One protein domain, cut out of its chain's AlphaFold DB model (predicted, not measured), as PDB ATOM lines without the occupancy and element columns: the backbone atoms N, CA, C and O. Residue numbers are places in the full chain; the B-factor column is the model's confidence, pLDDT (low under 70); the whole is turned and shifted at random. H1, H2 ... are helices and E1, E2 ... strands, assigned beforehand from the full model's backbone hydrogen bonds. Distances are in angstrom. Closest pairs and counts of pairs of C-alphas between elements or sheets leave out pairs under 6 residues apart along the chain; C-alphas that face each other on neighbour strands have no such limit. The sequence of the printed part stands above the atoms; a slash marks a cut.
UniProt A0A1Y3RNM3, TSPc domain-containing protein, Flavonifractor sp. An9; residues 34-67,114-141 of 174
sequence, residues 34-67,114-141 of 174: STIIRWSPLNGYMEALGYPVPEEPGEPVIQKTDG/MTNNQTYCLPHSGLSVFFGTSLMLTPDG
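What this domain is: This is residues 34 to 67 and 114 to 141 of the 174 residues of the protein "TSPc domain-containing protein" of Flavonifractor sp. An9 (UniProt A0A1Y3RNM3). A small sheet of three strands, E2, E1 and E5, is drawn out into an arm by a two-stranded hairpin, E3 and E4: E4 runs on into the edge strand E5, and residues 122 to 127, at the turn of the hairpin, stick out free. Between E1 and E2 a wide loop, residues 39 to 59, swings out with the one small helix, H1, clear of the sheet. The printed part has 62 residues, with one named helix and five named strands in the order E1, H1, E2, E3, E4, E5; both sheets, E2 - E1 - E5 and E3 - E4, are antiparallel. The class is mostly strand, though under half of the residues are in named elements. The whole is loose, with a radius of gyration of the C-alphas of 13.4 A, and it spans 43 by 29 by 18 A, the hairpin arm making much of the length.

How they stand to each other: The printed part begins with E1, residues 34 to 38, the inner strand of the three-stranded sheet. A short link leads to H1, residues 45 to 48, which is not on this sheet: no pair of C-alphas is within 10 A. H1 is too short for a pair of O i and N i+4 inside it; its one pair of O i and N i+3 is within hydrogen-bond range. A long link leads on to E2, residues 60 to 65, an edge strand. E2 and E1 are antiparallel neighbours at 162 degrees between their directions; C-alphas 64 and 34 face each other at 4.5 A, and N 35 and O 63 are within hydrogen-bond range at 2.8 A, as are N 61 and O 37 at 2.8 A. After the cut comes E3, residues 118 to 121, which is apart from E2. E3 forms a hairpin with E4, residues 128 to 131, over a short link; the two are antiparallel at 149 degrees, with C-alphas 121 and 128 facing each other at 4.6 A. In this pair N 120 and O 129 are 2.8 A apart and N 131 and O 118 are 3.3 A apart, both within hydrogen-bond range. A tight link of 2 residues follows, across which E4 runs on into E5, residues 134 to 137, at 36 degrees. E5 is the other edge strand of the first sheet, antiparallel to E1 at 164 degrees; C-alphas 37 and 134 face each other at 4.2 A, and N 36 and O 135 are within hydrogen-bond range at 2.8 A. Residues 114 to 115 form a short antiparallel pairing with residues 134 to 135 of E5. Among the pairs that are apart are H1 and E5, E1 and E4, and E3 and E5.

Where its parts are: E1 begins at C-alpha 34, (14.556, -20.168, 31.050), and is 13.3 A long from first to last C-alpha. H1, Tyr 45 to Ala 48, measures 5.5 A. E2, with 6 residues the longest strand, measures 16.4 A and ends at C-alpha 65, (10.185, -21.549, 35.449). E3 and E4 each measure 10.1 A. E5 measures 10.2 A and ends at C-alpha 137, (19.638, -19.343, 31.322).

The domain as a whole: The two C-alphas farthest apart are those of Gly 67 and His 124, at 44.5 A. Residues 68 to 113 are not printed, and C-alphas 67 and 114 are 19.9 A apart across that cut, which falls in the link from E2 to E3. Of the links printed whole, that from H1 to E2, with 11 residues, is long. The mean pLDDT of the printed part is 87.9, and no printed residue is under 70.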
ATOM      1  N   SER A  34      15.160 -20.156  32.381       92.69
ATOM      2  CA  SER A  34      14.556 -20.168  31.050       92.69
ATOM      3  C   SER A  34      15.334 -21.107  30.145       92.69
ATOM      4  O   SER A  34      16.546 -20.975  30.013       92.69
ATOM      5  N   THR A  35      14.638 -22.044  29.511       90.94
ATOM      6  CA  THR A  35      15.220 -22.973  28.542       90.94
ATOM      7  C   THR A  35      14.687 -22.657  27.156       90.94
ATOM      8  O   THR A  35      13.482 -22.503  26.971       90.94
ATOM      9  N   ILE A  36      15.581 -22.583  26.178       91.12
ATOM     10  CA  ILE A  36      15.247 -22.486  24.759       91.12
ATOM     11  C   ILE A  36      15.707 -23.780  24.104       91.12
ATOM     12  O   ILE A  36      16.891 -24.105  24.138       91.12
ATOM     13  N   ILE A  37      14.785 -24.516  23.500       89.81
ATOM     14  CA  ILE A  37      15.073 -25.745  22.762       89.81
ATOM     15  C   ILE A  37      14.867 -25.444  21.289       89.81
ATOM     16  O   ILE A  37      13.783 -25.018  20.893       89.81
ATOM     17  N   ARG A  38      15.890 -25.673  20.465       89.19
ATOM     18  CA  ARG A  38      15.741 -25.600  19.015       89.19
ATOM     19  C   ARG A  38      15.423 -26.989  18.490       89.19
ATOM     20  O   ARG A  38      16.265 -27.885  18.541       89.19
ATOM     21  N   TRP A  39      14.202 -27.172  18.010       87.31
ATOM     22  CA  TRP A  39      13.760 -28.470  17.519       87.31
ATOM     23  C   TRP A  39      14.363 -28.811  16.157       87.31
ATOM     24  O   TRP A  39      14.537 -27.947  15.301       87.31
ATOM     25  N   SER A  40      14.716 -30.077  15.956       85.81
ATOM     26  CA  SER A  40      15.280 -30.612  14.717       85.81
ATOM     27  C   SER A  40      15.213 -32.149  14.712       85.81
ATOM     28  O   SER A  40      14.993 -32.765  15.753       85.81
ATOM     29  N   PRO A  41      15.501 -32.816  13.584       85.50
ATOM     30  CA  PRO A  41      15.663 -34.271  13.582       85.50
ATOM     31  C   PRO A  41      16.766 -34.790  14.525       85.50
ATOM     32  O   PRO A  41      16.725 -35.951  14.920       85.50
ATOM     33  N   LEU A  42      17.740 -33.952  14.914       84.94
ATOM     34  CA  LEU A  42      18.845 -34.348  15.799       84.94
ATOM     35  C   LEU A  42      18.390 -34.617  17.241       84.94
ATOM     36  O   LEU A  42      18.990 -35.436  17.930       84.94
ATOM     37  N   ASN A  43      17.318 -33.960  17.686       84.94
ATOM     38  CA  ASN A  43      16.751 -34.100  19.027       84.94
ATOM     39  C   ASN A  43      15.353 -34.736  19.036       84.94
ATOM     40  O   ASN A  43      14.631 -34.618  20.022       84.94
ATOM     41  N   GLY A  44      15.013 -35.505  17.991       83.31
ATOM     42  CA  GLY A  44      13.766 -36.283  17.890       83.31
ATOM     43  C   GLY A  44      13.468 -37.179  19.090       83.31
ATOM     44  O   GLY A  44      12.318 -37.342  19.484       83.31
ATOM     45  N   TYR A  45      14.509 -37.699  19.743       84.56
ATOM     46  CA  TYR A  45      14.367 -38.528  20.940       84.56
ATOM     47  C   TYR A  45      13.701 -37.795  22.121       84.56
ATOM     48  O   TYR A  45      13.207 -38.452  23.035       84.56
ATOM     49  N   MET A  46      13.687 -36.456  22.129       82.88
ATOM     50  CA  MET A  46      13.091 -35.665  23.208       82.88
ATOM     51  C   MET A  46      11.569 -35.839  23.289       82.88
ATOM     52  O   MET A  46      11.019 -35.769  24.387       82.88
ATOM     53  N   GLU A  47      10.892 -36.144  22.177       83.75
ATOM     54  CA  GLU A  47       9.459 -36.474  22.172       83.75
ATOM     55  C   GLU A  47       9.175 -37.703  23.050       83.75
ATOM     56  O   GLU A  47       8.289 -37.679  23.903       83.75
ATOM     57  N   ALA A  48       9.999 -38.751  22.933       83.19
ATOM     58  CA  ALA A  48       9.889 -39.956  23.759       83.19
ATOM     59  C   ALA A  48      10.176 -39.695  25.252       83.19
ATOM     60  O   ALA A  48       9.800 -40.499  26.104       83.19
ATOM     61  N   LEU A  49      10.824 -38.570  25.574       77.56
ATOM     62  CA  LEU A  49      11.051 -38.095  26.940       77.56
ATOM     63  C   LEU A  49       9.928 -37.169  27.446       77.56
ATOM     64  O   LEU A  49      10.023 -36.659  28.561       77.56
ATOM     65  N   GLY A  50       8.873 -36.956  26.653       79.69
ATOM     66  CA  GLY A  50       7.709 -36.147  27.016       79.69
ATOM     67  C   GLY A  50       7.885 -34.643  26.803       79.69
ATOM     68  O   GLY A  50       7.102 -33.862  27.344       79.69
ATOM     69  N   TYR A  51       8.899 -34.211  26.045       79.25
ATOM     70  CA  TYR A  51       9.044 -32.796  25.700       79.25
ATOM     71  C   TYR A  51       8.010 -32.376  24.647       79.25
ATOM     72  O   TYR A  51       7.728 -33.149  23.730       79.25
ATOM     73  N   PRO A  52       7.480 -31.141  24.727       78.50
ATOM     74  CA  PRO A  52       6.605 -30.609  23.692       78.50
ATOM     75  C   PRO A  52       7.352 -30.501  22.356       78.50
ATOM     76  O   PRO A  52       8.492 -30.024  22.300       78.50
ATOM     77  N   VAL A  53       6.682 -30.935  21.291       81.12
ATOM     78  CA  VAL A  53       7.173 -30.896  19.912       81.12
ATOM     79  C   VAL A  53       6.400 -29.805  19.165       81.12
ATOM     80  O   VAL A  53       5.167 -29.839  19.186       81.12
ATOM     81  N   PRO A  54       7.072 -28.810  18.562       82.88
ATOM     82  CA  PRO A  54       6.423 -27.821  17.713       82.88
ATOM     83  C   PRO A  54       5.958 -28.469  16.406       82.88
ATOM     84  O   PRO A  54       6.466 -29.518  16.009       82.88
ATOM     85  N   GLU A  55       5.001 -27.836  15.731       80.00
ATOM     86  CA  GLU A  55       4.460 -28.347  14.465       80.00
ATOM     87  C   GLU A  55       5.528 -28.373  13.361       80.00
ATOM     88  O   GLU A  55       5.577 -29.319  12.575       80.00
ATOM     89  N   GLU A  56       6.426 -27.382  13.344       79.25
ATOM     90  CA  GLU A  56       7.468 -27.240  12.329       79.25
ATOM     91  C   GLU A  56       8.888 -27.410  12.917       79.25
ATOM     92  O   GLU A  56       9.253 -26.769  13.914       79.25
ATOM     93  N   PRO A  57       9.755 -28.237  12.297       77.00
ATOM     94  CA  PRO A  57      11.159 -28.336  12.681       77.00
ATOM     95  C   PRO A  57      11.887 -26.989  12.582       77.00
ATOM     96  O   PRO A  57      11.765 -26.252  11.606       77.00
ATOM     97  N   GLY A  58      12.741 -26.699  13.560       77.56
ATOM     98  CA  GLY A  58      13.545 -25.478  13.616       77.56
ATOM     99  C   GLY A  58      12.934 -24.365  14.462       77.56
ATOM    100  O   GLY A  58      13.674 -23.447  14.831       77.56
ATOM    101  N   GLU A  59      11.648 -24.461  14.813       84.12
ATOM    102  CA  GLU A  59      11.007 -23.526  15.733       84.12
ATOM    103  C   GLU A  59      11.590 -23.643  17.154       84.12
ATOM    104  O   GLU A  59      11.871 -24.750  17.636       84.12
ATOM    105  N   PRO A  60      11.817 -22.507  17.838       86.56
ATOM    106  CA  PRO A  60      12.250 -22.517  19.222       86.56
ATOM    107  C   PRO A  60      11.067 -22.798  20.152       86.56
ATOM    108  O   PRO A  60      10.055 -22.100  20.127       86.56
ATOM    109  N   VAL A  61      11.237 -23.759  21.054       88.50
ATOM    110  CA  VAL A  61      10.356 -23.941  22.208       88.50
ATOM    111  C   VAL A  61      10.990 -23.246  23.403       88.50
ATOM    112  O   VAL A  61      12.122 -23.556  23.776       88.50
ATOM    113  N   ILE A  62      10.261 -22.312  24.010       89.62
ATOM    114  CA  ILE A  62      10.707 -21.584  25.199       89.62
ATOM    115  C   ILE A  62       9.938 -22.105  26.409       89.62
ATOM    116  O   ILE A  62       8.710 -22.100  26.428       89.62
ATOM    117  N   GLN A  63      10.671 -22.529  27.432       89.44
ATOM    118  CA  GLN A  63      10.131 -22.925  28.728       89.44
ATOM    119  C   GLN A  63      10.675 -21.985  29.795       89.44
ATOM    120  O   GLN A  63      11.880 -21.745  29.856       89.44
ATOM    121  N   LYS A  64       9.791 -21.462  30.643       92.88
ATOM    122  CA  LYS A  64      10.156 -20.602  31.766       92.88
ATOM    123  C   LYS A  64       9.660 -21.219  33.063       92.88
ATOM    124  O   LYS A  64       8.512 -21.649  33.145       92.88
ATOM    125  N   THR A  65      10.518 -21.204  34.071       93.56
ATOM    126  CA  THR A  65      10.185 -21.549  35.449       93.56
ATOM    127  C   THR A  65      10.485 -20.326  36.301       93.56
ATOM    128  O   THR A  65      11.618 -19.849  36.302       93.56
ATOM    129  N   ASP A  66       9.478 -19.787  36.994       93.06
ATOM    130  CA  ASP A  66       9.665 -18.617  37.869       93.06
ATOM    131  C   ASP A  66      10.464 -18.961  39.138       93.06
ATOM    132  O   ASP A  66      11.110 -18.093  39.719       93.06
ATOM    133  N   GLY A  67      10.500 -20.246  39.492       94.25
ATOM    134  CA  GLY A  67      11.205 -20.797  40.640       94.25
ATOM    135  C   GLY A  67      10.372 -20.771  41.923       94.25
ATOM    136  O   GLY A  67       9.433 -19.988  42.051       94.25
ATOM    137  N   MET A 114      24.746 -24.695  27.583       89.81
ATOM    138  CA  MET A 114      24.319 -25.626  26.537       89.81
ATOM    139  C   MET A 114      23.890 -26.965  27.141       89.81
ATOM    140  O   MET A 114      24.598 -27.561  27.950       89.81
ATOM    141  N   THR A 115      22.718 -27.445  26.738       87.56
ATOM    142  CA  THR A 115      22.106 -28.660  27.279       87.56
ATOM    143  C   THR A 115      21.743 -29.637  26.159       87.56
ATOM    144  O   THR A 115      21.703 -29.274  24.980       87.56
ATOM    145  N   ASN A 116      21.479 -30.898  26.520       85.56
ATOM    146  CA  ASN A 116      21.225 -31.989  25.566       85.56
ATOM    147  C   ASN A 116      22.389 -32.230  24.588       85.56
ATOM    148  O   ASN A 116      22.185 -32.495  23.405       85.56
ATOM    149  N   ASN A 117      23.623 -32.120  25.084       88.38
ATOM    150  CA  ASN A 117      24.813 -32.286  24.259       88.38
ATOM    151  C   ASN A 117      24.967 -33.738  23.813       88.38
ATOM    152  O   ASN A 117      24.950 -34.658  24.631       88.38
ATOM    153  N   GLN A 118      25.164 -33.929  22.513       88.00
ATOM    154  CA  GLN A 118      25.458 -35.229  21.930       88.00
ATOM    155  C   GLN A 118      26.622 -35.138  20.952       88.00
ATOM    156  O   GLN A 118      27.001 -34.062  20.484       88.00
ATOM    157  N   THR A 119      27.195 -36.302  20.664       92.25
ATOM    158  CA  THR A 119      28.222 -36.451  19.638       92.25
ATOM    159  C   THR A 119      27.563 -36.836  18.320       92.25
ATOM    160  O   THR A 119      26.871 -37.848  18.249       92.25
ATOM    161  N   TYR A 120      27.818 -36.064  17.267       89.94
ATOM    162  CA  TYR A 120      27.334 -36.322  15.915       89.94
ATOM    163  C   TYR A 120      28.511 -36.548  14.967       89.94
ATOM    164  O   TYR A 120      29.532 -35.872  15.062       89.94
ATOM    165  N   CYS A 121      28.363 -37.474  14.021       94.31
ATOM    166  CA  CYS A 121      29.363 -37.728  12.983       94.31
ATOM    167  C   CYS A 121      28.909 -37.115  11.655       94.31
ATOM    168  O   CYS A 121      27.817 -37.414  11.172       94.31
ATOM    169  N   LEU A 122      29.745 -36.273  11.047       93.31
ATOM    170  CA  LEU A 122      29.444 -35.656   9.757       93.31
ATOM    171  C   LEU A 122      29.477 -36.710   8.633       93.31
ATOM    172  O   LEU A 122      30.481 -37.413   8.489       93.31
ATOM    173  N   PRO A 123      28.435 -36.799   7.785       92.25
ATOM    174  CA  PRO A 123      28.207 -37.954   6.908       92.25
ATOM    175  C   PRO A 123      29.252 -38.138   5.800       92.25
ATOM    176  O   PRO A 123      29.420 -39.245   5.298       92.25
ATOM    177  N   HIS A 124      29.955 -37.074   5.407       95.50
ATOM    178  CA  HIS A 124      30.906 -37.115   4.288       95.50
ATOM    179  C   HIS A 124      32.376 -37.088   4.713       95.50
ATOM    180  O   HIS A 124      33.234 -37.496   3.938       95.50
ATOM    181  N   SER A 125      32.676 -36.614   5.923       96.62
ATOM    182  CA  SER A 125      34.049 -36.526   6.437       96.62
ATOM    183  C   SER A 125      34.331 -37.497   7.581       96.62
ATOM    184  O   SER A 125      35.494 -37.728   7.896       96.62
ATOM    185  N   GLY A 126      33.292 -38.030   8.232       95.38
ATOM    186  CA  GLY A 126      33.425 -38.809   9.463       95.38
ATOM    187  C   GLY A 126      33.873 -37.981  10.672       95.38
ATOM    188  O   GLY A 126      34.149 -38.552  11.723       95.38
ATOM    189  N   LEU A 127      33.958 -36.650  10.549       97.31
ATOM    190  CA  LEU A 127      34.355 -35.784  11.657       97.31
ATOM    191  C   LEU A 127      33.298 -35.808  12.760       97.31
ATOM    192  O   LEU A 127      32.106 -35.650  12.495       97.31
ATOM    193  N   SER A 128      33.767 -35.961  13.992       96.62
ATOM    194  CA  SER A 128      32.942 -35.916  15.192       96.62
ATOM    195  C   SER A 128      32.776 -34.473  15.664       96.62
ATOM    196  O   SER A 128      33.764 -33.771  15.870       96.62
ATOM    197  N   VAL A 129      31.534 -34.040  15.864       94.44
ATOM    198  CA  VAL A 129      31.180 -32.741  16.445       94.44
ATOM    199  C   VAL A 129      30.350 -32.955  17.708       94.44
ATOM    200  O   VAL A 129      29.512 -33.853  17.757       94.44
ATOM    201  N   PHE A 130      30.583 -32.140  18.734       91.81
ATOM    202  CA  PHE A 130      29.885 -32.223  20.017       91.81
ATOM    203  C   PHE A 130      29.181 -30.901  20.304       91.81
ATOM    204  O   PHE A 130      29.837 -29.871  20.444       91.81
ATOM    205  N   PHE A 131      27.851 -30.922  20.349       90.25
ATOM    206  CA  PHE A 131      27.045 -29.741  20.647       90.25
ATOM    207  C   PHE A 131      25.663 -30.135  21.176       90.25
ATOM    208  O   PHE A 131      25.210 -31.267  20.987       90.25
ATOM    209  N   GLY A 132      25.010 -29.200  21.865       89.75
ATOM    210  CA  GLY A 132      23.650 -29.348  22.376       89.75
ATOM    211  C   GLY A 132      22.605 -28.686  21.489       89.75
ATOM    212  O   GLY A 132      22.911 -27.858  20.633       89.75
ATOM    213  N   THR A 133      21.348 -29.060  21.696       89.81
ATOM    214  CA  THR A 133      20.197 -28.527  20.943       89.81
ATOM    215  C   THR A 133      19.362 -27.542  21.756       89.81
ATOM    216  O   THR A 133      18.278 -27.135  21.331       89.81
ATOM    217  N   SER A 134      19.835 -27.170  22.943       89.94
ATOM    218  CA  SER A 134      19.126 -26.273  23.847       89.94
ATOM    219  C   SER A 134      20.067 -25.405  24.669       89.94
ATOM    220  O   SER A 134      21.208 -25.777  24.939       89.94
ATOM    221  N   LEU A 135      19.557 -24.242  25.067       91.56
ATOM    222  CA  LEU A 135      20.217 -23.276  25.936       91.56
ATOM    223  C   LEU A 135      19.401 -23.107  27.216       91.56
ATOM    224  O   LEU A 135      18.177 -23.034  27.150       91.56
ATOM    225  N   MET A 136      20.070 -23.011  28.359       90.62
ATOM    226  CA  MET A 136      19.470 -22.787  29.668       90.62
ATOM    227  C   MET A 136      20.088 -21.546  30.311       90.62
ATOM    228  O   MET A 136      21.296 -21.463  30.504       90.62
ATOM    229  N   LEU A 137      19.248 -20.572  30.644       90.00
ATOM    230  CA  LEU A 137      19.638 -19.343  31.322       90.00
ATOM    231  C   LEU A 137      19.098 -19.346  32.748       90.00
ATOM    232  O   LEU A 137      17.923 -19.633  32.981       90.00
ATOM    233  N   THR A 138      19.965 -18.976  33.683       88.44
ATOM    234  CA  THR A 138      19.612 -18.742  35.089       88.44
ATOM    235  C   THR A 138      19.441 -17.237  35.343       88.44
ATOM    236  O   THR A 138      19.878 -16.442  34.506       88.44
ATOM    237  N   PRO A 139      18.837 -16.804  36.467       87.50
ATOM    238  CA  PRO A 139      18.668 -15.388  36.800       87.50
ATOM    239  C   PRO A 139      19.961 -14.581  36.776       87.50
ATOM    240  O   PRO A 139      19.946 -13.409  36.414       87.50
ATOM    241  N   ASP A 140      21.089 -15.210  37.096       84.44
ATOM    242  CA  ASP A 140      22.388 -14.538  37.076       84.44
ATOM    243  C   ASP A 140      23.063 -14.569  35.690       84.44
ATOM    244  O   ASP A 140      24.245 -14.262  35.557       84.44
ATOM    245  N   GLY A 141      22.319 -14.948  34.648       86.69
ATOM    246  CA  GLY A 141      22.759 -14.927  33.258       86.69
ATOM    247  C   GLY A 141      23.592 -16.143  32.851       86.69
ATOM    248  O   GLY A 141      23.339 -17.274  33.280       86.69
TER     249      GLY A 141